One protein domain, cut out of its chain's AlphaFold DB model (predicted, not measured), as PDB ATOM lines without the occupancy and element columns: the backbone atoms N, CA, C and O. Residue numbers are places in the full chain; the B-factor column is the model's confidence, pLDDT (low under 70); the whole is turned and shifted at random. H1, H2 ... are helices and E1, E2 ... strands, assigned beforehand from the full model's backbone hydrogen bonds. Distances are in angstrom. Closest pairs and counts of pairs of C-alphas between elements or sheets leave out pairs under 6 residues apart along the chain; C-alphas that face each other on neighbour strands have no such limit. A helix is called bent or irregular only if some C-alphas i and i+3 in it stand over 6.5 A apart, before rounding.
ATOM      1  N   VAL A   9      22.823 -68.624 -85.425       68.56
ATOM      2  CA  VAL A   9      21.891 -69.676 -85.014       68.56
ATOM      3  C   VAL A   9      22.076 -70.833 -85.986       68.56
ATOM      4  O   VAL A   9      22.120 -70.605 -87.197       68.56
ATOM      5  N   ILE A  10      22.230 -72.055 -85.481       74.19
ATOM      6  CA  ILE A  10      22.301 -73.248 -86.335       74.19
ATOM      7  C   ILE A  10      21.094 -74.145 -86.095       74.19
ATOM      8  O   ILE A  10      20.620 -74.282 -84.970       74.19
ATOM      9  N   ASN A  11      20.659 -74.803 -87.165       70.94
ATOM     10  CA  ASN A  11      19.646 -75.847 -87.122       70.94
ATOM     11  C   ASN A  11      20.370 -77.184 -87.283       70.94
ATOM     12  O   ASN A  11      20.993 -77.414 -88.319       70.94
ATOM     13  N   VAL A  12      20.308 -78.058 -86.281       63.16
ATOM     14  CA  VAL A  12      21.143 -79.276 -86.250       63.16
ATOM     15  C   VAL A  12      20.872 -80.181 -87.454       63.16
ATOM     16  O   VAL A  12      21.795 -80.652 -88.113       63.16
ATOM     17  N   ALA A  13      19.601 -80.351 -87.810       58.84
ATOM     18  CA  ALA A  13      19.206 -81.275 -88.863       58.84
ATOM     19  C   ALA A  13      19.107 -80.633 -90.267       58.84
ATOM     20  O   ALA A  13      18.886 -81.331 -91.257       58.84
ATOM     21  N   SER A  14      19.339 -79.316 -90.407       58.53
ATOM     22  CA  SER A  14      19.376 -78.666 -91.735       58.53
ATOM     23  C   SER A  14      20.588 -79.087 -92.572       58.53
ATOM     24  O   SER A  14      20.604 -78.892 -93.791       58.53
ATOM     25  N   MET A  15      21.590 -79.693 -91.928       61.97
ATOM     26  CA  MET A  15      22.809 -80.176 -92.566       61.97
ATOM     27  C   MET A  15      22.530 -81.339 -93.525       61.97
ATOM     28  O   MET A  15      23.111 -81.369 -94.609       61.97
ATOM     29  N   LEU A  16      21.563 -82.205 -93.197       58.69
ATOM     30  CA  LEU A  16      21.103 -83.280 -94.084       58.69
ATOM     31  C   LEU A  16      20.347 -82.733 -95.299       58.69
ATOM     32  O   LEU A  16      20.514 -83.235 -96.404       58.69
ATOM     33  N   GLY A  17      19.576 -81.655 -95.131       56.53
ATOM     34  CA  GLY A  17      18.897 -80.989 -96.248       56.53
ATOM     35  C   GLY A  17      19.837 -80.193 -97.161       56.53
ATOM     36  O   GLY A  17      19.442 -79.816 -98.254       56.53
ATOM     37  N   SER A  18      21.069 -79.933 -96.710       60.84
ATOM     38  CA  SER A  18      22.133 -79.269 -97.482       60.84
ATOM     39  C   SER A  18      23.189 -80.258 -98.000       60.84
ATOM     40  O   SER A  18      24.274 -79.839 -98.412       60.84
ATOM     41  N   VAL A  19      22.894 -81.563 -97.903       59.97
ATOM     42  CA  VAL A  19      23.736 -82.683 -98.353       59.97
ATOM     43  C   VAL A  19      25.161 -82.620 -97.791       59.97
ATOM     44  O   VAL A  19      26.149 -82.868 -98.483       59.97
ATOM     45  N   ARG A  20      25.289 -82.232 -96.520       66.50
ATOM     46  CA  ARG A  20      26.565 -82.324 -95.805       66.50
ATOM     47  C   ARG A  20      26.765 -83.758 -95.341       66.50
ATOM     48  O   ARG A  20      25.836 -84.357 -94.799       66.50
ATOM     49  N   SER A  21      27.973 -84.278 -95.521       62.28
ATOM     50  CA  SER A  21      28.299 -85.608 -95.017       62.28
ATOM     51  C   SER A  21      28.238 -85.641 -93.483       62.28
ATOM     52  O   SER A  21      28.378 -84.590 -92.851       62.28
ATOM     53  N   PRO A  22      28.040 -86.807 -92.843       63.91
ATOM     54  CA  PRO A  22      28.059 -86.920 -91.383       63.91
ATOM     55  C   PRO A  22      29.317 -86.317 -90.750       63.91
ATOM     56  O   PRO A  22      29.233 -85.631 -89.729       63.91
ATOM     57  N   ASN A  23      30.480 -86.488 -91.387       60.22
ATOM     58  CA  ASN A  23      31.713 -85.841 -90.948       60.22
ATOM     59  C   ASN A  23      31.640 -84.311 -91.050       60.22
ATOM     60  O   ASN A  23      32.011 -83.609 -90.108       60.22
ATOM     61  N   GLU A  24      31.113 -83.766 -92.149       60.47
ATOM     62  CA  GLU A  24      30.873 -82.323 -92.252       60.47
ATOM     63  C   GLU A  24      29.861 -81.831 -91.213       60.47
ATOM     64  O   GLU A  24      30.039 -80.740 -90.673       60.47
ATOM     65  N   ALA A  25      28.831 -82.622 -90.911       62.59
ATOM     66  CA  ALA A  25      27.820 -82.293 -89.916       62.59
ATOM     67  C   ALA A  25      28.379 -82.310 -88.484       62.59
ATOM     68  O   ALA A  25      27.974 -81.491 -87.664       62.59
ATOM     69  N   ARG A  26      29.369 -83.164 -88.194       63.41
ATOM     70  CA  ARG A  26      30.134 -83.135 -86.934       63.41
ATOM     71  C   ARG A  26      31.075 -81.934 -86.840       63.41
ATOM     72  O   ARG A  26      31.231 -81.354 -85.770       63.41
ATOM     73  N   ILE A  27      31.715 -81.554 -87.946       58.97
ATOM     74  CA  ILE A  27      32.752 -80.506 -87.965       58.97
ATOM     75  C   ILE A  27      32.152 -79.096 -88.091       58.97
ATOM     76  O   ILE A  27      32.728 -78.124 -87.597       58.97
ATOM     77  N   ALA A  28      31.007 -78.935 -88.756       62.69
ATOM     78  CA  ALA A  28      30.405 -77.624 -88.989       62.69
ATOM     79  C   ALA A  28      30.014 -76.881 -87.694       62.69
ATOM     80  O   ALA A  28      30.309 -75.684 -87.625       62.69
ATOM     81  N   PRO A  29      29.447 -77.534 -86.656       63.28
ATOM     82  CA  PRO A  29      29.264 -76.918 -85.348       63.28
ATOM     83  C   PRO A  29      30.591 -76.417 -84.778       63.28
ATOM     84  O   PRO A  29      30.671 -75.240 -84.449       63.28
ATOM     85  N   ALA A  30      31.652 -77.239 -84.787       65.00
ATOM     86  CA  ALA A  30      32.987 -76.868 -84.301       65.00
ATOM     87  C   ALA A  30      33.539 -75.603 -84.992       65.00
ATOM     88  O   ALA A  30      34.034 -74.693 -84.332       65.00
ATOM     89  N   LYS A  31      33.377 -75.485 -86.318       68.75
ATOM     90  CA  LYS A  31      33.777 -74.283 -87.080       68.75
ATOM     91  C   LYS A  31      32.911 -73.056 -86.783       68.75
ATOM     92  O   LYS A  31      33.378 -71.927 -86.922       68.75
ATOM     93  N   ALA A  32      31.641 -73.255 -86.437       70.12
ATOM     94  CA  ALA A  32      30.720 -72.177 -86.089       70.12
ATOM     95  C   ALA A  32      30.842 -71.735 -84.620       70.12
ATOM     96  O   ALA A  32      30.402 -70.626 -84.313       70.12
ATOM     97  N   MET A  33      31.454 -72.552 -83.748       72.56
ATOM     98  CA  MET A  33      31.533 -72.342 -82.294       72.56
ATOM     99  C   MET A  33      31.909 -70.921 -81.865       72.56
ATOM    100  O   MET A  33      31.194 -70.385 -81.020       72.56
ATOM    101  N   PRO A  34      32.932 -70.251 -82.442       74.88
ATOM    102  CA  PRO A  34      33.334 -68.918 -81.975       74.88
ATOM    103  C   PRO A  34      32.235 -67.852 -82.100       74.88
ATOM    104  O   PRO A  34      32.290 -66.804 -81.458       74.88
ATOM    105  N   HIS A  35      31.233 -68.101 -82.946       80.25
ATOM    106  CA  HIS A  35      30.136 -67.180 -83.220       80.25
ATOM    107  C   HIS A  35      28.766 -67.787 -82.922       80.25
ATOM    108  O   HIS A  35      27.760 -67.122 -83.166       80.25
ATOM    109  N   LEU A  36      28.702 -69.024 -82.431       80.94
ATOM    110  CA  LEU A  36      27.451 -69.712 -82.148       80.94
ATOM    111  C   LEU A  36      26.791 -69.092 -80.910       80.94
ATOM    112  O   LEU A  36      27.441 -68.904 -79.884       80.94
ATOM    113  N   LYS A  37      25.511 -68.727 -81.020       83.94
ATOM    114  CA  LYS A  37      24.742 -68.111 -79.921       83.94
ATOM    115  C   LYS A  37      23.514 -68.907 -79.522       83.94
ATOM    116  O   LYS A  37      23.042 -68.760 -78.400       83.94
ATOM    117  N   HIS A  38      22.984 -69.697 -80.448       86.25
ATOM    118  CA  HIS A  38      21.769 -70.451 -80.224       86.25
ATOM    119  C   HIS A  38      21.699 -71.657 -81.164       86.25
ATOM    120  O   HIS A  38      22.228 -71.617 -82.282       86.25
ATOM    121  N   VAL A  39      21.032 -72.721 -80.724       86.62
ATOM    122  CA  VAL A  39      20.832 -73.939 -81.517       86.62
ATOM    123  C   VAL A  39      19.353 -74.300 -81.537       86.62
ATOM    124  O   VAL A  39      18.747 -74.486 -80.484       86.62
ATOM    125  N   HIS A  40      18.783 -74.457 -82.730       90.19
ATOM    126  CA  HIS A  40      17.474 -75.084 -82.875       90.19
ATOM    127  C   HIS A  40      17.645 -76.590 -83.053       90.19
ATOM    128  O   HIS A  40      18.300 -77.073 -83.989       90.19
ATOM    129  N   LEU A  41      17.038 -77.327 -82.133       90.25
ATOM    130  CA  LEU A  41      17.036 -78.776 -82.086       90.25
ATOM    131  C   LEU A  41      15.867 -79.290 -82.920       90.25
ATOM    132  O   LEU A  41      14.713 -78.958 -82.658       90.25
ATOM    133  N   LYS A  42      16.185 -80.103 -83.924       90.44
ATOM    134  CA  LYS A  42      15.221 -80.765 -84.805       90.44
ATOM    135  C   LYS A  42      15.695 -82.170 -85.084       90.44
ATOM    136  O   LYS A  42      16.902 -82.408 -85.059       90.44
ATOM    137  N   ASP A  43      14.766 -83.036 -85.443       92.69
ATOM    138  CA  ASP A  43      15.075 -84.386 -85.880       92.69
ATOM    139  C   ASP A  43      14.196 -84.772 -87.074       92.69
ATOM    140  O   ASP A  43      13.135 -84.178 -87.298       92.69
ATOM    141  N   TYR A  44      14.675 -85.726 -87.871       93.56
ATOM    142  CA  TYR A  44      13.999 -86.151 -89.092       93.56
ATOM    143  C   TYR A  44      14.030 -87.664 -89.264       93.56
ATOM    144  O   TYR A  44      15.061 -88.311 -89.078       93.56
ATOM    145  N   TRP A  45      12.919 -88.209 -89.744       95.00
ATOM    146  CA  TRP A  45      12.924 -89.477 -90.457       95.00
ATOM    147  C   TRP A  45      13.348 -89.266 -91.906       95.00
ATOM    148  O   TRP A  45      13.052 -88.237 -92.518       95.00
ATOM    149  N   ILE A  46      14.023 -90.273 -92.453       95.94
ATOM    150  CA  ILE A  46      14.480 -90.295 -93.839       95.94
ATOM    151  C   ILE A  46      13.622 -91.288 -94.615       95.94
ATOM    152  O   ILE A  46      13.508 -92.443 -94.212       95.94
ATOM    153  N   TYR A  47      13.065 -90.859 -95.745       97.12
ATOM    154  CA  TYR A  47      12.385 -91.737 -96.701       97.12
ATOM    155  C   TYR A  47      13.038 -91.608 -98.071       97.12
ATOM    156  O   TYR A  47      13.234 -90.493 -98.554       97.12
ATOM    157  N   LEU A  48      13.392 -92.730 -98.696       97.56
ATOM    158  CA  LEU A  48      13.998 -92.731-100.028       97.56
ATOM    159  C   LEU A  48      12.984 -92.358-101.107       97.56
ATOM    160  O   LEU A  48      11.778 -92.540-100.957       97.56
ATOM    161  N   THR A  49      13.503 -91.802-102.194       96.62
ATOM    162  CA  THR A  49      12.740 -91.317-103.347       96.62
ATOM    163  C   THR A  49      13.580 -91.566-104.595       96.62
ATOM    164  O   THR A  49      14.802 -91.646-104.487       96.62
ATOM    165  N   GLU A  50      12.969 -91.611-105.772       95.88
ATOM    166  CA  GLU A  50      13.714 -91.810-107.025       95.88
ATOM    167  C   GLU A  50      14.756 -90.708-107.274       95.88
ATOM    168  O   GLU A  50      15.857 -90.987-107.733       95.88
ATOM    169  N   GLU A  51      14.459 -89.469-106.876       96.69
ATOM    170  CA  GLU A  51      15.365 -88.324-107.038       96.69
ATOM    171  C   GLU A  51      16.304 -88.099-105.834       96.69
ATOM    172  O   GLU A  51      17.055 -87.129-105.811       96.69
ATOM    173  N   GLY A  52      16.277 -88.940-104.794       95.81
ATOM    174  CA  GLY A  52      17.031 -88.705-103.554       95.81
ATOM    175  C   GLY A  52      16.284 -89.149-102.298       95.81
ATOM    176  O   GLY A  52      15.985 -90.329-102.138       95.81
ATOM    177  N   TYR A  53      15.966 -88.221-101.393       96.31
ATOM    178  CA  TYR A  53      15.279 -88.550-100.136       96.31
ATOM    179  C   TYR A  53      14.415 -87.408 -99.590       96.31
ATOM    180  O   TYR A  53      14.593 -86.240 -99.926       96.31
ATOM    181  N   ARG A  54      13.474 -87.749 -98.712       95.25
ATOM    182  CA  ARG A  54      12.662 -86.820 -97.923       95.25
ATOM    183  C   ARG A  54      13.135 -86.790 -96.483       95.25
ATOM    184  O   ARG A  54      13.401 -87.836 -95.897       95.25
ATOM    185  N   LEU A  55      13.180 -85.588 -95.925       94.31
ATOM    186  CA  LEU A  55      13.324 -85.342 -94.498       94.31
ATOM    187  C   LEU A  55      11.949 -84.991 -93.935       94.31
ATOM    188  O   LEU A  55      11.388 -83.946 -94.269       94.31
ATOM    189  N   VAL A  56      11.414 -85.877 -93.103       94.25
ATOM    190  CA  VAL A  56      10.077 -85.765 -92.508       94.25
ATOM    191  C   VAL A  56      10.239 -85.481 -91.029       94.25
ATOM    192  O   VAL A  56      10.941 -86.232 -90.347       94.25
ATOM    193  N   ARG A  57       9.649 -84.386 -90.532       92.69
ATOM    194  CA  ARG A  57       9.783 -83.997 -89.118       92.69
ATOM    195  C   ARG A  57       9.340 -85.132 -88.198       92.69
ATOM    196  O   ARG A  57       8.325 -85.787 -88.442       92.69
ATOM    197  N   CYS A  58      10.094 -85.343 -87.133       94.38
ATOM    198  CA  CYS A  58       9.752 -86.320 -86.116       94.38
ATOM    199  C   CYS A  58      10.069 -85.781 -84.719       94.38
ATOM    200  O   CYS A  58      10.784 -84.781 -84.587       94.38
ATOM    201  N   PRO A  59       9.579 -86.452 -83.661       95.88
ATOM    202  CA  PRO A  59      10.011 -86.137 -82.314       95.88
ATOM    203  C   PRO A  59      11.531 -86.259 -82.189       95.88
ATOM    204  O   PRO A  59      12.148 -87.153 -82.779       95.88
ATOM    205  N   ILE A  60      12.127 -85.380 -81.390       94.50
ATOM    206  CA  ILE A  60      13.551 -85.449 -81.090       94.50
ATOM    207  C   ILE A  60      13.883 -86.794 -80.424       94.50
ATOM    208  O   ILE A  60      13.209 -87.208 -79.481       94.50
ATOM    209  N   GLY A  61      14.937 -87.451 -80.922       93.25
ATOM    210  CA  GLY A  61      15.435 -88.724 -80.407       93.25
ATOM    211  C   GLY A  61      14.847 -89.932 -81.128       93.25
ATOM    212  O   GLY A  61      15.195 -91.064 -80.803       93.25
ATOM    213  N   GLN A  62      13.962 -89.709 -82.104       95.31
ATOM    214  CA  GLN A  62      13.353 -90.764 -82.918       95.31
ATOM    215  C   GLN A  62      13.829 -90.760 -84.375       95.31
ATOM    216  O   GLN A  62      13.451 -91.650 -85.148       95.31
ATOM    217  N   GLY A  63      14.601 -89.750 -84.771       93.75
ATOM    218  CA  GLY A  63      15.164 -89.630 -86.102       93.75
ATOM    219  C   GLY A  63      16.611 -90.095 -86.137       93.75
ATOM    220  O   GLY A  63      16.925 -91.225 -85.765       93.75
ATOM    221  N   VAL A  64      17.477 -89.246 -86.674       91.94
ATOM    222  CA  VAL A  64      18.838 -89.607 -87.100       91.94
ATOM    223  C   VAL A  64      19.915 -88.725 -86.473       91.94
ATOM    224  O   VAL A  64      21.102 -88.920 -86.733       91.94
ATOM    225  N   VAL A  65      19.522 -87.729 -85.679       88.81
ATOM    226  CA  VAL A  65      20.463 -86.847 -84.989       88.81
ATOM    227  C   VAL A  65      20.959 -87.505 -83.700       88.81
ATOM    228  O   VAL A  65      20.179 -87.847 -82.815       88.81
ATOM    229  N   ASP A  66      22.281 -87.609 -83.563       88.25
ATOM    230  CA  ASP A  66      22.942 -88.039 -82.327       88.25
ATOM    231  C   ASP A  66      23.015 -86.871 -81.325       88.25
ATOM    232  O   ASP A  66      23.983 -86.104 -81.275       88.25
ATOM    233  N   PHE A  67      21.935 -86.692 -80.560       89.12
ATOM    234  CA  PHE A  67      21.837 -85.644 -79.542       89.12
ATOM    235  C   PHE A  67      22.848 -85.795 -78.396       89.12
ATOM    236  O   PHE A  67      23.429 -84.772 -78.026       89.12
ATOM    237  N   PRO A  68      23.120 -87.000 -77.849       89.12
ATOM    238  CA  PRO A  68      24.194 -87.182 -76.875       89.12
ATOM    239  C   PRO A  68      25.545 -86.654 -77.371       89.12
ATOM    240  O   PRO A  68      26.147 -85.809 -76.707       89.12
ATOM    241  N   ALA A  69      25.988 -87.062 -78.566       85.00
ATOM    242  CA  ALA A  69      27.264 -86.601 -79.113       85.00
ATOM    243  C   ALA A  69      27.271 -85.088 -79.383       85.00
ATOM    244  O   ALA A  69      28.275 -84.414 -79.128       85.00
ATOM    245  N   LEU A  70      26.152 -84.534 -79.866       84.38
ATOM    246  CA  LEU A  70      25.998 -83.090 -80.046       84.38
ATOM    247  C   LEU A  70      26.158 -82.340 -78.718       84.38
ATOM    248  O   LEU A  70      26.868 -81.337 -78.669       84.38
ATOM    249  N   PHE A  71      25.509 -82.802 -77.652       86.25
ATOM    250  CA  PHE A  71      25.561 -82.142 -76.350       86.25
ATOM    251  C   PHE A  71      26.937 -82.243 -75.706       86.25
ATOM    252  O   PHE A  71      27.405 -81.238 -75.180       86.25
ATOM    253  N   THR A  72      27.631 -83.377 -75.837       84.75
ATOM    254  CA  THR A  72      29.041 -83.485 -75.438       84.75
ATOM    255  C   THR A  72      29.915 -82.472 -76.180       84.75
ATOM    256  O   THR A  72      30.740 -81.797 -75.570       84.75
ATOM    257  N   LEU A  73      29.722 -82.310 -77.493       81.75
ATOM    258  CA  LEU A  73      30.485 -81.334 -78.275       81.75
ATOM    259  C   LEU A  73      30.187 -79.889 -77.839       81.75
ATOM    260  O   LEU A  73      31.107 -79.075 -77.715       81.75
ATOM    261  N   LEU A  74      28.907 -79.563 -77.631       81.56
ATOM    262  CA  LEU A  74      28.467 -78.234 -77.206       81.56
ATOM    263  C   LEU A  74      28.945 -77.900 -75.791       81.56
ATOM    264  O   LEU A  74      29.424 -76.787 -75.582       81.56
ATOM    265  N   SER A  75      28.887 -78.842 -74.847       83.50
ATOM    266  CA  SER A  75      29.313 -78.609 -73.463       83.50
ATOM    267  C   SER A  75      30.814 -78.339 -73.351       83.50
ATOM    268  O   SER A  75      31.216 -77.459 -72.594       83.50
ATOM    269  N   GLN A  76      31.633 -79.010 -74.169       83.31
ATOM    270  CA  GLN A  76      33.085 -78.800 -74.222       83.31
ATOM    271  C   GLN A  76      33.488 -77.395 -74.694       83.31
ATOM    272  O   GLN A  76      34.540 -76.899 -74.301       83.31
ATOM    273  N   HIS A  77      32.682 -76.751 -75.543       78.81
ATOM    274  CA  HIS A  77      33.048 -75.474 -76.171       78.81
ATOM    275  C   HIS A  77      32.252 -74.279 -75.638       78.81
ATOM    276  O   HIS A  77      32.765 -73.162 -75.616       78.81
ATOM    277  N   HIS A  78      30.990 -74.483 -75.256       81.38
ATOM    278  CA  HIS A  78      30.095 -73.423 -74.808       81.38
ATOM    279  C   HIS A  78      29.029 -73.976 -73.838       81.38
ATOM    280  O   HIS A  78      27.863 -74.125 -74.214       81.38
ATOM    281  N   PRO A  79      29.386 -74.246 -72.568       79.50
ATOM    282  CA  PRO A  79      28.515 -74.930 -71.601       79.50
ATOM    283  C   PRO A  79      27.209 -74.185 -71.285       79.50
ATOM    284  O   PRO A  79      26.251 -74.788 -70.818       79.50
ATOM    285  N   GLN A  80      27.140 -72.883 -71.574       82.50
ATOM    286  CA  GLN A  80      25.942 -72.052 -71.401       82.50
ATOM    287  C   GLN A  80      25.167 -71.835 -72.716       82.50
ATOM    288  O   GLN A  80      24.461 -70.840 -72.870       82.50
ATOM    289  N   MET A  81      25.346 -72.706 -73.718       85.75
ATOM    290  CA  MET A  81      24.651 -72.580 -75.002       85.75
ATOM    291  C   MET A  81      23.137 -72.672 -74.801       85.75
ATOM    292  O   MET A  81      22.625 -73.678 -74.315       85.75
ATOM    293  N   THR A  82      22.410 -71.638 -75.217       88.31
ATOM    294  CA  THR A  82      20.948 -71.683 -75.235       88.31
ATOM    295  C   THR A  82      20.477 -72.491 -76.438       88.31
ATOM    296  O   THR A  82      21.002 -72.349 -77.545       88.31
ATOM    297  N   MET A  83      19.466 -73.325 -76.230       89.69
ATOM    298  CA  MET A  83      18.912 -74.197 -77.259       89.69
ATOM    299  C   MET A  83      17.387 -74.175 -77.187       89.69
ATOM    300  O   MET A  83      16.822 -74.012 -76.105       89.69
ATOM    301  N   SER A  84      16.727 -74.358 -78.326       92.69
ATOM    302  CA  SER A  84      15.269 -74.450 -78.411       92.69
ATOM    303  C   SER A  84      14.855 -75.666 -79.223       92.69
ATOM    304  O   SER A  84      15.476 -75.993 -80.232       92.69
ATOM    305  N   ILE A  85      13.798 -76.342 -78.779       92.25
ATOM    306  CA  ILE A  85      13.144 -77.399 -79.553       92.25
ATOM    307  C   ILE A  85      12.376 -76.727 -80.689       92.25
ATOM    308  O   ILE A  85      11.545 -75.858 -80.442       92.25
ATOM    309  N   GLU A  86      12.636 -77.140 -81.926       88.88
ATOM    310  CA  GLU A  86      11.908 -76.668 -83.098       88.88
ATOM    311  C   GLU A  86      11.332 -77.866 -83.861       88.88
ATOM    312  O   GLU A  86      11.958 -78.425 -84.764       88.88
ATOM    313  N   VAL A  87      10.089 -78.230 -83.540       83.44
ATOM    314  CA  VAL A  87       9.285 -79.170 -84.341       83.44
ATOM    315  C   VAL A  87       8.725 -78.429 -85.565       83.44
ATOM    316  O   VAL A  87       7.528 -78.204 -85.716       83.44
ATOM    317  N   GLY A  88       9.637 -77.939 -86.405       72.00
ATOM    318  CA  GLY A  88       9.323 -77.125 -87.578       72.00
ATOM    319  C   GLY A  88       9.112 -77.947 -88.854       72.00
ATOM    320  O   GLY A  88       9.433 -79.132 -88.895       72.00
ATOM    321  N   ALA A  89       8.669 -77.259 -89.911       80.69
ATOM    322  CA  ALA A  89       8.303 -77.777 -91.239       80.69
ATOM    323  C   ALA A  89       7.022 -78.629 -91.250       80.69
ATOM    324  O   ALA A  89       7.024 -79.792 -90.862       80.69
ATOM    325  N   LEU A  90       5.930 -78.025 -91.726       84.62
ATOM    326  CA  LEU A  90       4.648 -78.704 -91.928       84.62
ATOM    327  C   LEU A  90       4.737 -79.784 -93.012       84.62
ATOM    328  O   LEU A  90       4.072 -80.812 -92.917       84.62
ATOM    329  N   GLU A  91       5.605 -79.556 -93.996       91.56
ATOM    330  CA  GLU A  91       5.807 -80.424 -95.148       91.56
ATOM    331  C   GLU A  91       7.181 -81.093 -95.112       91.56
ATOM    332  O   GLU A  91       8.171 -80.527 -94.624       91.56
ATOM    333  N   ALA A  92       7.253 -82.299 -95.667       93.12
ATOM    334  CA  ALA A  92       8.508 -83.002 -95.834       93.12
ATOM    335  C   ALA A  92       9.405 -82.269 -96.832       93.12
ATOM    336  O   ALA A  92       9.018 -81.936 -97.953       93.12
ATOM    337  N   ARG A  93      10.671 -82.080 -96.460       92.06
ATOM    338  CA  ARG A  93      11.653 -81.492 -97.367       92.06
ATOM    339  C   ARG A  93      12.179 -82.564 -98.310       92.06
ATOM    340  O   ARG A  93      12.844 -83.496 -97.861       92.06
ATOM    341  N   HIS A  94      11.950 -82.405 -99.609       93.69
ATOM    342  CA  HIS A  94      12.529 -83.276-100.633       93.69
ATOM    343  C   HIS A  94      13.923 -82.783-101.031       93.69
ATOM    344  O   HIS A  94      14.092 -81.701-101.588       93.69
ATOM    345  N   THR A  95      14.940 -83.578-100.724       93.38
ATOM    346  CA  THR A  95      16.323 -83.358-101.142       93.38
ATOM    347  C   THR A  95      16.589 -84.194-102.394       93.38
ATOM    348  O   THR A  95      16.848 -85.397-102.310       93.38
ATOM    349  N   ARG A  96      16.488 -83.551-103.565       94.38
ATOM    350  CA  ARG A  96      16.541 -84.181-104.896       94.38
ATOM    351  C   ARG A  96      17.969 -84.394-105.405       94.38
ATOM    352  O   ARG A  96      18.306 -84.026-106.519       94.38
ATOM    353  N   VAL A  97      18.835 -84.959-104.571       93.44
ATOM    354  CA  VAL A  97      20.283 -85.054-104.842       93.44
ATOM    355  C   VAL A  97      20.667 -85.833-106.105       93.44
ATOM    356  O   VAL A  97      21.814 -85.728-106.533       93.44
ATOM    357  N   LEU A  98      19.749 -86.620-106.669       94.50
ATOM    358  CA  LEU A  98      19.929 -87.383-107.906       94.50
ATOM    359  C   LEU A  98      19.341 -86.680-109.139       94.50
ATOM    360  O   LEU A  98      19.489 -87.200-110.238       94.50
ATOM    361  N   ALA A  99      18.672 -85.536-108.971       94.25
ATOM    362  CA  ALA A  99      18.138 -84.755-110.079       94.25
ATOM    363  C   ALA A  99      19.207 -83.818-110.662       94.25
ATOM    364  O   ALA A  99      19.955 -83.170-109.922       94.25
ATOM    365  N   ASP A 100      19.242 -83.718-111.992       91.69
ATOM    366  CA  ASP A 100      20.238 -82.935-112.737       91.69
ATOM    367  C   ASP A 100      20.213 -81.440-112.381       91.69
ATOM    368  O   ASP A 100      21.244 -80.766-112.379       91.69
ATOM    369  N   ASP A 101      19.034 -80.916-112.044       92.56
ATOM    370  CA  ASP A 101      18.798 -79.501-111.752       92.56
ATOM    371  C   ASP A 101      19.041 -79.123-110.281       92.56
ATOM    372  O   ASP A 101      19.101 -77.940-109.945       92.56
ATOM    373  N   TYR A 102      19.217 -80.100-109.389       90.62
ATOM    374  CA  TYR A 102      19.299 -79.846-107.948       90.62
ATOM    375  C   TYR A 102      20.562 -79.079-107.537       90.62
ATOM    376  O   TYR A 102      20.543 -78.279-106.601       90.62
ATOM    377  N   TRP A 103      21.676 -79.313-108.229       88.88
ATOM    378  CA  TRP A 103      22.996 -78.833-107.815       88.88
ATOM    379  C   TRP A 103      23.390 -77.471-108.393       88.88
ATOM    380  O   TRP A 103      24.450 -76.964-108.034       88.88
ATOM    381  N   LEU A 104      22.558 -76.864-109.247       89.25
ATOM    382  CA  LEU A 104      22.912 -75.668-110.028       89.25
ATOM    383  C   LEU A 104      23.387 -74.480-109.172       89.25
ATOM    384  O   LEU A 104      24.289 -73.753-109.578       89.25
ATOM    385  N   GLU A 105      22.818 -74.304-107.978       86.50
ATOM    386  CA  GLU A 105      23.148 -73.200-107.061       86.50
ATOM    387  C   GLU A 105      24.095 -73.612-105.919       86.50
ATOM    388  O   GLU A 105      24.485 -72.789-105.084       86.50
ATOM    389  N   TYR A 106      24.476 -74.889-105.853       84.00
ATOM    390  CA  TYR A 106      25.327 -75.404-104.787       84.00
ATOM    391  C   TYR A 106      26.813 -75.292-105.156       84.00
ATOM    392  O   TYR A 106      27.202 -75.508-106.304       84.00
ATOM    393  N   PRO A 107      27.699 -75.034-104.175       85.25
ATOM    394  CA  PRO A 107      29.133 -75.177-104.385       85.25
ATOM    395  C   PRO A 107      29.492 -76.601-104.823       85.25
ATOM    396  O   PRO A 107      28.876 -77.564-104.357       85.25
ATOM    397  N   ALA A 108      30.542 -76.732-105.638       85.81
ATOM    398  CA  ALA A 108      31.035 -78.026-106.100       85.81
ATOM    399  C   ALA A 108      31.279 -79.004-104.935       85.81
ATOM    400  O   ALA A 108      31.852 -78.645-103.900       85.81
ATOM    401  N   ARG A 109      30.861 -80.261-105.120       82.50
ATOM    402  CA  ARG A 109      31.032 -81.356-104.155       82.50
ATOM    403  C   ARG A 109      31.804 -82.506-104.792       82.50
ATOM    404  O   ARG A 109      31.612 -82.825-105.960       82.50
ATOM    405  N   SER A 110      32.665 -83.151-104.014       89.25
ATOM    406  CA  SER A 110      33.348 -84.372-104.443       89.25
ATOM    407  C   SER A 110      32.402 -85.574-104.435       89.25
ATOM    408  O   SER A 110      31.507 -85.677-103.591       89.25
ATOM    409  N   ALA A 111      32.678 -86.549-105.304       90.75
ATOM    410  CA  ALA A 111      31.984 -87.838-105.301       90.75
ATOM    411  C   ALA A 111      32.078 -88.547-103.935       90.75
ATOM    412  O   ALA A 111      31.130 -89.203-103.512       90.75
ATOM    413  N   SER A 112      33.187 -88.373-103.205       90.69
ATOM    414  CA  SER A 112      33.355 -88.947-101.864       90.69
ATOM    415  C   SER A 112      32.391 -88.342-100.842       90.69
ATOM    416  O   SER A 112      31.779 -89.088-100.083       90.69
ATOM    417  N   GLN A 113      32.231 -87.010-100.826       86.44
ATOM    418  CA  GLN A 113      31.263 -86.341 -99.941       86.44
ATOM    419  C   GLN A 113      29.841 -86.811-100.243       86.44
ATOM    420  O   GLN A 113      29.087 -87.126 -99.325       86.44
ATOM    421  N   PHE A 114      29.493 -86.908-101.528       88.88
ATOM    422  CA  PHE A 114      28.195 -87.413-101.956       88.88
ATOM    423  C   PHE A 114      27.966 -88.862-101.499       88.88
ATOM    424  O   PHE A 114      26.965 -89.154-100.847       88.88
ATOM    425  N   ALA A 115      28.920 -89.758-101.762       91.62
ATOM    426  CA  ALA A 115      28.830 -91.161-101.368       91.62
ATOM    427  C   ALA A 115      28.739 -91.341 -99.843       91.62
ATOM    428  O   ALA A 115      28.019 -92.218 -99.368       91.62
ATOM    429  N   GLU A 116      29.444 -90.520 -99.061       90.25
ATOM    430  CA  GLU A 116      29.354 -90.532 -97.598       90.25
ATOM    431  C   GLU A 116      27.950 -90.141 -97.117       90.25
ATOM    432  O   GLU A 116      27.365 -90.856 -96.301       90.25
ATOM    433  N   THR A 117      27.378 -89.066 -97.668       89.38
ATOM    434  CA  THR A 117      26.000 -88.660 -97.362       89.38
ATOM    435  C   THR A 117      25.000 -89.744 -97.757       89.38
ATOM    436  O   THR A 117      24.144 -90.105 -96.954       89.38
ATOM    437  N   MET A 118      25.129 -90.324 -98.953       92.94
ATOM    438  CA  MET A 118      24.201 -91.356 -99.419       92.94
ATOM    439  C   MET A 118      24.278 -92.638 -98.590       92.94
ATOM    440  O   MET A 118      23.239 -93.212 -98.284       92.94
ATOM    441  N   ARG A 119      25.469 -93.064 -98.147       94.75
ATOM    442  CA  ARG A 119      25.588 -94.200 -97.214       94.75
ATOM    443  C   ARG A 119      24.845 -93.940 -95.907       94.75
ATOM    444  O   ARG A 119      24.158 -94.832 -95.422       94.75
ATOM    445  N   PHE A 120      24.947 -92.728 -95.361       92.56
ATOM    446  CA  PHE A 120      24.201 -92.352 -94.161       92.56
ATOM    447  C   PHE A 120      22.689 -92.370 -94.399       92.56
ATOM    448  O   PHE A 120      21.958 -92.948 -93.600       92.56
ATOM    449  N   VAL A 121      22.227 -91.778 -95.504       94.75
ATOM    450  CA  VAL A 121      20.808 -91.754 -95.891       94.75
ATOM    451  C   VAL A 121      20.262 -93.173 -96.022       94.75
ATOM    452  O   VAL A 121      19.237 -93.484 -95.424       94.75
ATOM    453  N   LEU A 122      20.963 -94.048 -96.745       95.69
ATOM    454  CA  LEU A 122      20.556 -95.437 -96.959       95.69
ATOM    455  C   LEU A 122      20.523 -96.236 -95.650       95.69
ATOM    456  O   LEU A 122      19.587 -96.998 -95.431       95.69
ATOM    457  N   ALA A 123      21.505 -96.040 -94.766       96.00
ATOM    458  CA  ALA A 123      21.580 -96.751 -93.490       96.00
ATOM    459  C   ALA A 123      20.468 -96.363 -92.498       96.00
ATOM    460  O   ALA A 123      20.117 -97.167 -91.638       96.00
ATOM    461  N   HIS A 124      19.916 -95.150 -92.607       95.62
ATOM    462  CA  HIS A 124      18.910 -94.631 -91.673       95.62
ATOM    463  C   HIS A 124      17.518 -94.446 -92.293       95.62
ATOM    464  O   HIS A 124      16.592 -93.990 -91.613       95.62
ATOM    465  N   ALA A 125      17.357 -94.783 -93.573       96.56
ATOM    466  CA  ALA A 125      16.074 -94.714 -94.247       96.56
ATOM    467  C   ALA A 125      15.051 -95.624 -93.554       96.56
ATOM    468  O   ALA A 125      15.320 -96.782 -93.230       96.56
ATOM    469  N   LYS A 126      13.850 -95.093 -93.334       97.25
ATOM    470  CA  LYS A 126      12.689 -95.890 -92.946       97.25
ATOM    471  C   LYS A 126      12.286 -96.780 -94.125       97.25
ATOM    472  O   LYS A 126      12.538 -96.452 -95.287       97.25
ATOM    473  N   ALA A 127      11.624 -97.893 -93.817       95.94
ATOM    474  CA  ALA A 127      11.001 -98.719 -94.843       95.94
ATOM    475  C   ALA A 127      10.002 -97.886 -95.674       95.94
ATOM    476  O   ALA A 127       9.423 -96.932 -95.143       95.94
ATOM    477  N   PRO A 128       9.777 -98.235 -96.955       93.56
ATOM    478  CA  PRO A 128       8.775 -97.570 -97.776       93.56
ATOM    479  C   PRO A 128       7.406 -97.575 -97.086       93.56
ATOM    480  O   PRO A 128       6.852 -98.632 -96.788       93.56
ATOM    481  N   ALA A 129       6.878 -96.386 -96.815       92.75
ATOM    482  CA  ALA A 129       5.586 -96.173 -96.179       92.75
ATOM    483  C   ALA A 129       5.034 -94.799 -96.575       92.75
ATOM    484  O   ALA A 129       5.743 -93.972 -97.160       92.75
ATOM    485  N   ASP A 130       3.768 -94.545 -96.237       94.81
ATOM    486  CA  ASP A 130       3.200 -93.208 -96.360       94.81
ATOM    487  C   ASP A 130       3.827 -92.280 -95.315       94.81
ATOM    488  O   ASP A 130       3.537 -92.355 -94.122       94.81
ATOM    489  N   TRP A 131       4.720 -91.425 -95.792       94.44
ATOM    490  CA  TRP A 131       5.536 -90.526 -94.991       94.44
ATOM    491  C   TRP A 131       4.840 -89.199 -94.670       94.44
ATOM    492  O   TRP A 131       5.352 -88.429 -93.858       94.44
ATOM    493  N   ARG A 132       3.704 -88.912 -95.320       95.94
ATOM    494  CA  ARG A 132       3.006 -87.627 -95.210       95.94
ATOM    495  C   ARG A 132       2.489 -87.409 -93.795       95.94
ATOM    496  O   ARG A 132       1.865 -88.297 -93.204       95.94
ATOM    497  N   THR A 133       2.703 -86.207 -93.276       94.25
ATOM    498  CA  THR A 133       2.096 -85.769 -92.017       94.25
ATOM    499  C   THR A 133       0.577 -85.583 -92.176       94.25
ATOM    500  O   THR A 133       0.095 -85.453 -93.305       94.25
ATOM    501  N   PRO A 134      -0.203 -85.511 -91.079       95.50
ATOM    502  CA  PRO A 134      -1.628 -85.169 -91.153       95.50
ATOM    503  C   PRO A 134      -1.909 -83.872 -91.924       95.50
ATOM    504  O   PRO A 134      -2.883 -83.796 -92.669       95.50
ATOM    505  N   TYR A 135      -1.016 -82.879 -91.815       95.50
ATOM    506  CA  TYR A 135      -1.111 -81.632 -92.577       95.50
ATOM    507  C   TYR A 135      -1.049 -81.889 -94.089       95.50
ATOM    508  O   TYR A 135      -1.933 -81.477 -94.830       95.50
ATOM    509  N   GLU A 136      -0.060 -82.659 -94.545       96.00
ATOM    510  CA  GLU A 136       0.132 -82.994 -95.966       96.00
ATOM    511  C   GLU A 136      -0.961 -83.911 -96.530       96.00
ATOM    512  O   GLU A 136      -1.133 -84.029 -97.745       96.00
ATOM    513  N   LYS A 137      -1.705 -84.580 -95.647       96.56
ATOM    514  CA  LYS A 137      -2.879 -85.386 -95.987       96.56
ATOM    515  C   LYS A 137      -4.175 -84.577 -96.015       96.56
ATOM    516  O   LYS A 137      -5.200 -85.133 -96.400       96.56
ATOM    517  N   ASN A 138      -4.134 -83.290 -95.659       97.00
ATOM    518  CA  ASN A 138      -5.315 -82.451 -95.447       97.00
ATOM    519  C   ASN A 138      -6.293 -83.076 -94.436       97.00
ATOM    520  O   ASN A 138      -7.512 -83.034 -94.617       97.00
ATOM    521  N   GLU A 139      -5.761 -83.707 -93.387       97.62
ATOM    522  CA  GLU A 139      -6.577 -84.228 -92.291       97.62
ATOM    523  C   GLU A 139      -7.201 -83.081 -91.469       97.62
ATOM    524  O   GLU A 139      -6.717 -81.947 -91.515       97.62
ATOM    525  N   PRO A 140      -8.270 -83.344 -90.691       98.38
ATOM    526  CA  PRO A 140      -8.902 -82.322 -89.861       98.38
ATOM    527  C   PRO A 140      -7.921 -81.652 -88.889       98.38
ATOM    528  O   PRO A 140      -7.027 -82.309 -88.349       98.38
ATOM    529  N   GLU A 141      -8.150 -80.371 -88.575       97.88
ATOM    530  CA  GLU A 141      -7.307 -79.577 -87.662       97.88
ATOM    531  C   GLU A 141      -7.042 -80.277 -86.323       97.88
ATOM    532  O   GLU A 141      -5.927 -80.241 -85.810       97.88
ATOM    533  N   SER A 142      -8.037 -80.982 -85.778       98.06
ATOM    534  CA  SER A 142      -7.892 -81.755 -84.540       98.06
ATOM    535  C   SER A 142      -6.817 -82.843 -84.633       98.06
ATOM    536  O   SER A 142      -6.093 -83.070 -83.663       98.06
ATOM    537  N   SER A 143      -6.673 -83.481 -85.796       97.69
ATOM    538  CA  SER A 143      -5.662 -84.515 -86.049       97.69
ATOM    539  C   SER A 143      -4.274 -83.896 -86.211       97.69
ATOM    540  O   SER A 143      -3.299 -84.411 -85.665       97.69
ATOM    541  N   ILE A 144      -4.194 -82.740 -86.878       96.44
ATOM    542  CA  ILE A 144      -2.955 -81.963 -87.016       96.44
ATOM    543  C   ILE A 144      -2.460 -81.507 -85.637       96.44
ATOM    544  O   ILE A 144      -1.314 -81.775 -85.277       96.44
ATOM    545  N   ILE A 145      -3.332 -80.902 -84.825       96.25
ATOM    546  CA  ILE A 145      -3.008 -80.439 -83.467       96.25
ATOM    547  C   ILE A 145      -2.554 -81.606 -82.586       96.25
ATOM    548  O   ILE A 145      -1.550 -81.494 -81.882       96.25
ATOM    549  N   ALA A 146      -3.272 -82.734 -82.615       97.25
ATOM    550  CA  ALA A 146      -2.909 -83.912 -81.829       97.25
ATOM    551  C   ALA A 146      -1.521 -84.447 -82.214       97.25
ATOM    552  O   ALA A 146      -0.705 -84.742 -81.338       97.25
ATOM    553  N   TYR A 147      -1.231 -84.517 -83.514       95.69
ATOM    554  CA  TYR A 147       0.059 -84.953 -84.038       95.69
ATOM    555  C   TYR A 147       1.204 -84.021 -83.631       95.69
ATOM    556  O   TYR A 147       2.233 -84.484 -83.135       95.69
ATOM    557  N   GLU A 148       1.033 -82.708 -83.787       95.12
ATOM    558  CA  GLU A 148       2.070 -81.729 -83.448       95.12
ATOM    559  C   GLU A 148       2.335 -81.663 -81.943       95.12
ATOM    560  O   GLU A 148       3.494 -81.681 -81.519       95.12
ATOM    561  N   ASN A 149       1.279 -81.691 -81.125       96.19
ATOM    562  CA  ASN A 149       1.417 -81.769 -79.672       96.19
ATOM    563  C   ASN A 149       2.133 -83.048 -79.248       96.19
ATOM    564  O   ASN A 149       3.025 -83.000 -78.402       96.19
ATOM    565  N   HIS A 150       1.792 -84.189 -79.853       96.62
ATOM    566  CA  HIS A 150       2.486 -85.439 -79.575       96.62
ATOM    567  C   HIS A 150       3.982 -85.340 -79.902       96.62
ATOM    568  O   HIS A 150       4.811 -85.768 -79.089       96.62
ATOM    569  N   GLN A 151       4.349 -84.743 -81.042       96.31
ATOM    570  CA  GLN A 151       5.757 -84.566 -81.394       96.31
ATOM    571  C   GLN A 151       6.501 -83.654 -80.417       96.31
ATOM    572  O   GLN A 151       7.608 -83.990 -79.984       96.31
ATOM    573  N   LEU A 152       5.897 -82.526 -80.039       96.31
ATOM    574  CA  LEU A 152       6.492 -81.589 -79.091       96.31
ATOM    575  C   LEU A 152       6.682 -82.228 -77.712       96.31
ATOM    576  O   LEU A 152       7.787 -82.206 -77.170       96.31
ATOM    577  N   LEU A 153       5.632 -82.840 -77.161       97.69
ATOM    578  CA  LEU A 153       5.671 -83.457 -75.834       97.69
ATOM    579  C   LEU A 153       6.670 -84.618 -75.778       97.69
ATOM    580  O   LEU A 153       7.444 -84.713 -74.828       97.69
ATOM    581  N   SER A 154       6.719 -85.450 -76.821       97.88
ATOM    582  CA  SER A 154       7.700 -86.539 -76.920       97.88
ATOM    583  C   SER A 154       9.135 -86.008 -76.990       97.88
ATOM    584  O   SER A 154      10.029 -86.548 -76.337       97.88
ATOM    585  N   SER A 155       9.354 -84.905 -77.715       96.75
ATOM    586  CA  SER A 155      10.661 -84.239 -77.793       96.75
ATOM    587  C   SER A 155      11.104 -83.688 -76.435       96.75
ATOM    588  O   SER A 155      12.259 -83.859 -76.043       96.75
ATOM    589  N   ILE A 156      10.187 -83.058 -75.690       96.94
ATOM    590  CA  ILE A 156      10.445 -82.560 -74.331       96.94
ATOM    591  C   ILE A 156      10.802 -83.724 -73.403       96.94
ATOM    592  O   ILE A 156      11.795 -83.640 -72.679       96.94
ATOM    593  N   ALA A 157      10.033 -84.815 -73.440       97.44
ATOM    594  CA  ALA A 157      10.265 -85.980 -72.591       97.44
ATOM    595  C   ALA A 157      11.649 -86.603 -72.833       97.44
ATOM    596  O   ALA A 157      12.380 -86.872 -71.876       97.44
ATOM    597  N   TYR A 158      12.041 -86.769 -74.102       96.50
ATOM    598  CA  TYR A 158      13.371 -87.256 -74.469       96.50
ATOM    599  C   TYR A 158      14.480 -86.326 -73.955       96.50
ATOM    600  O   TYR A 158      15.429 -86.779 -73.316       96.50
ATOM    601  N   MET A 159      14.325 -85.012 -74.152       94.44
ATOM    602  CA  MET A 159      15.294 -84.009 -73.701       94.44
ATOM    603  C   MET A 159      15.475 -83.995 -72.185       94.44
ATOM    604  O   MET A 159      16.602 -83.984 -71.691       94.44
ATOM    605  N   GLN A 160      14.379 -84.065 -71.430       94.38
ATOM    606  CA  GLN A 160      14.440 -84.192 -69.976       94.38
ATOM    607  C   GLN A 160      15.154 -85.481 -69.545       94.38
ATOM    608  O   GLN A 160      15.883 -85.475 -68.555       94.38
ATOM    609  N   GLY A 161      14.968 -86.582 -70.283       94.69
ATOM    610  CA  GLY A 161      15.685 -87.838 -70.057       94.69
ATOM    611  C   GLY A 161      17.196 -87.700 -70.241       94.69
ATOM    612  O   GLY A 161      17.961 -88.130 -69.373       94.69
ATOM    613  N   LEU A 162      17.628 -87.043 -71.320       90.75
ATOM    614  CA  LEU A 162      19.047 -86.778 -71.569       90.75
ATOM    615  C   LEU A 162      19.667 -85.889 -70.488       90.75
ATOM    616  O   LEU A 162      20.739 -86.214 -69.986       90.75
ATOM    617  N   VAL A 163      18.986 -84.811 -70.088       87.25
ATOM    618  CA  VAL A 163      19.478 -83.906 -69.034       87.25
ATOM    619  C   VAL A 163      19.630 -84.637 -67.700       87.25
ATOM    620  O   VAL A 163      20.660 -84.494 -67.047       87.25
ATOM    621  N   ARG A 164      18.650 -85.464 -67.308       90.06
ATOM    622  CA  ARG A 164      18.753 -86.279 -66.084       90.06
ATOM    623  C   ARG A 164      19.954 -87.221 -66.123       90.06
ATOM    624  O   ARG A 164      20.685 -87.307 -65.146       90.06
ATOM    625  N   THR A 165      20.162 -87.890 -67.256       86.50
ATOM    626  CA  THR A 165      21.285 -88.822 -67.441       86.50
ATOM    627  C   THR A 165      22.625 -88.092 -67.372       86.50
ATOM    628  O   THR A 165      23.545 -88.558 -66.711       86.50
ATOM    629  N   TYR A 166      22.728 -86.924 -68.013       80.62
ATOM    630  CA  TYR A 166      23.936 -86.104 -67.979       80.62
ATOM    631  C   TYR A 166      24.286 -85.650 -66.557       80.62
ATOM    632  O   TYR A 166      25.439 -85.768 -66.161       80.62
ATOM    633  N   ASN A 167      23.304 -85.173 -65.787       80.44
ATOM    634  CA  ASN A 167      23.537 -84.715 -64.416       80.44
ATOM    635  C   ASN A 167      23.966 -85.862 -63.491       80.44
ATOM    636  O   ASN A 167      24.899 -85.679 -62.723       80.44
ATOM    637  N   ALA A 168      23.351 -87.044 -63.617       80.19
ATOM    638  CA  ALA A 168      23.732 -88.212 -62.822       80.19
ATOM    639  C   ALA A 168      25.203 -88.617 -63.045       80.19
ATOM    640  O   ALA A 168      25.903 -88.920 -62.093       80.19
ATOM    641  N   ILE A 169      25.698 -88.543 -64.287       77.06
ATOM    642  CA  ILE A 169      27.100 -88.860 -64.625       77.06
ATOM    643  C   ILE A 169      28.093 -87.821 -64.066       77.06
ATOM    644  O   ILE A 169      29.276 -88.114 -63.951       77.06
ATOM    645  N   GLN A 170      27.656 -86.593 -63.771       64.88
ATOM    646  CA  GLN A 170      28.526 -85.540 -63.224       64.88
ATOM    647  C   GLN A 170      28.611 -85.566 -61.689       64.88
ATOM    648  O   GLN A 170      29.449 -84.861 -61.127       64.88
ATOM    649  N   GLU A 171      27.729 -86.312 -61.019       64.19
ATOM    650  CA  GLU A 171      27.680 -86.435 -59.554       64.19
ATOM    651  C   GLU A 171      28.453 -87.662 -59.022       64.19
ATOM    652  O   GLU A 171      28.724 -87.713 -57.820       64.19
ATOM    653  N   ASP A 172      28.850 -88.588 -59.906       49.34
ATOM    654  CA  ASP A 172      29.701 -89.765 -59.640       49.34
ATOM    655  C   ASP A 172      31.195 -89.488 -59.921       49.34
ATOM    656  O   ASP A 172      32.051 -90.000 -59.158       49.34
TER     657      ASP A 172
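This is residues 9 to 172 of the 172 residues of an uncharacterized protein of Paenibacillus sp. JC52 (UniProt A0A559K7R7). Two small three-stranded sheets, E3 E4 E6 and E1 E2 E5, follow one another where E2 runs on into E3 through a bend; H4 covers E3 and E4 on one face of the first sheet. The long helix H5 passes both sheets, grazing each, and residues 167 to 172, of which 167 to 171 belong to H5, stick out. The printed part has 164 residues, with named elements in the order E1 H1 H2 E2 E3 E4 H3 E5 E6 H4 H5; E3 E4 E6 is antiparallel, E1 E2 E5 parallel, and the class is mixed, helices and strands. It is compact, with a radius of gyration of the C-alphas of 16.9 A and spans of 52 by 45 by 26 A.

E3, residues 43 to 49, and E4, residues 52 to 58, form a hairpin, with N 54 and O 47 within hydrogen-bond range at 2.8 A. E6, residues 93 to 95, is antiparallel to E4, with N 95 and O 53 at 2.8 A. H4, residues 111 to 124, is over E3 and E4 at a height over the sheet of 11.5 A, slantwise to the strands at 45 degrees to E4 on the local plane; this makes two layers, a helix on one face of a sheet. The closest C-alphas of E3 and H4 are those of Ile 46 and His 124, 6.6 A apart. H1, residues 14 to 17, only grazes this sheet. E2, residues 36 to 41, runs on into E3 at 63 degrees. E1, residues 9 to 11, and E5, residues 82 to 85, are its parallel neighbours, with N 40 and O 10 at 2.9 A and N 41 and O 84 at 2.8 A. H2, residues 22 to 35, only grazes this sheet; E1, H1 H2, E2 is a strand-helix-strand unit, two parallel neighbour strands with helices between, its crossover right-handed. With residue 22 alone H2 only just touches H4, with 3 pairs of C-alphas within 8 A, about perpendicular at 77 degrees; the closest C-alphas are those of Pro 22 and Thr 117, 6.6 A apart. H5, residues 141 to 171, only grazes both sheets, and the C-alphas of Cys 58 and Gln 151 are the closest of E4 and H5, at 6.4 A. H3, residues 67 to 77, is close to H5 but not clearly touching, at a steep tilt of 54 degrees; the closest C-alphas are those of Pro 68 and Leu 162, 7.4 A apart. Every O i to N i+4 pair is within hydrogen-bond range in H4 and H5, 6 of 10 in H2 and 6 of 7 in H3, while H1 is too short for such a pair.

E1 begins at C-alpha 9 (21.891, -69.676, -85.014). H2 is 21.5 A long and irregular, with C-alphas 31 and 34 lying 7.4 A apart; H4 is 20.1 A, E4 19.0 A and E3 18.9 A. H5, 45.4 A long, runs from C-alpha 141 (-7.307, -79.577, -87.662) to C-alpha 171 (27.680, -86.435, -59.554).

The two C-alphas farthest apart are those of Asp 100 and Asp 172, at 54.4 A. The printed part has no cut; the links E6 to H4, with 15 residues, and H4 to H5, with 16, are long. The mean pLDDT of the printed part is 86.3, and residue 9, residues 12 to 31 and residues 170 to 172 are under 70.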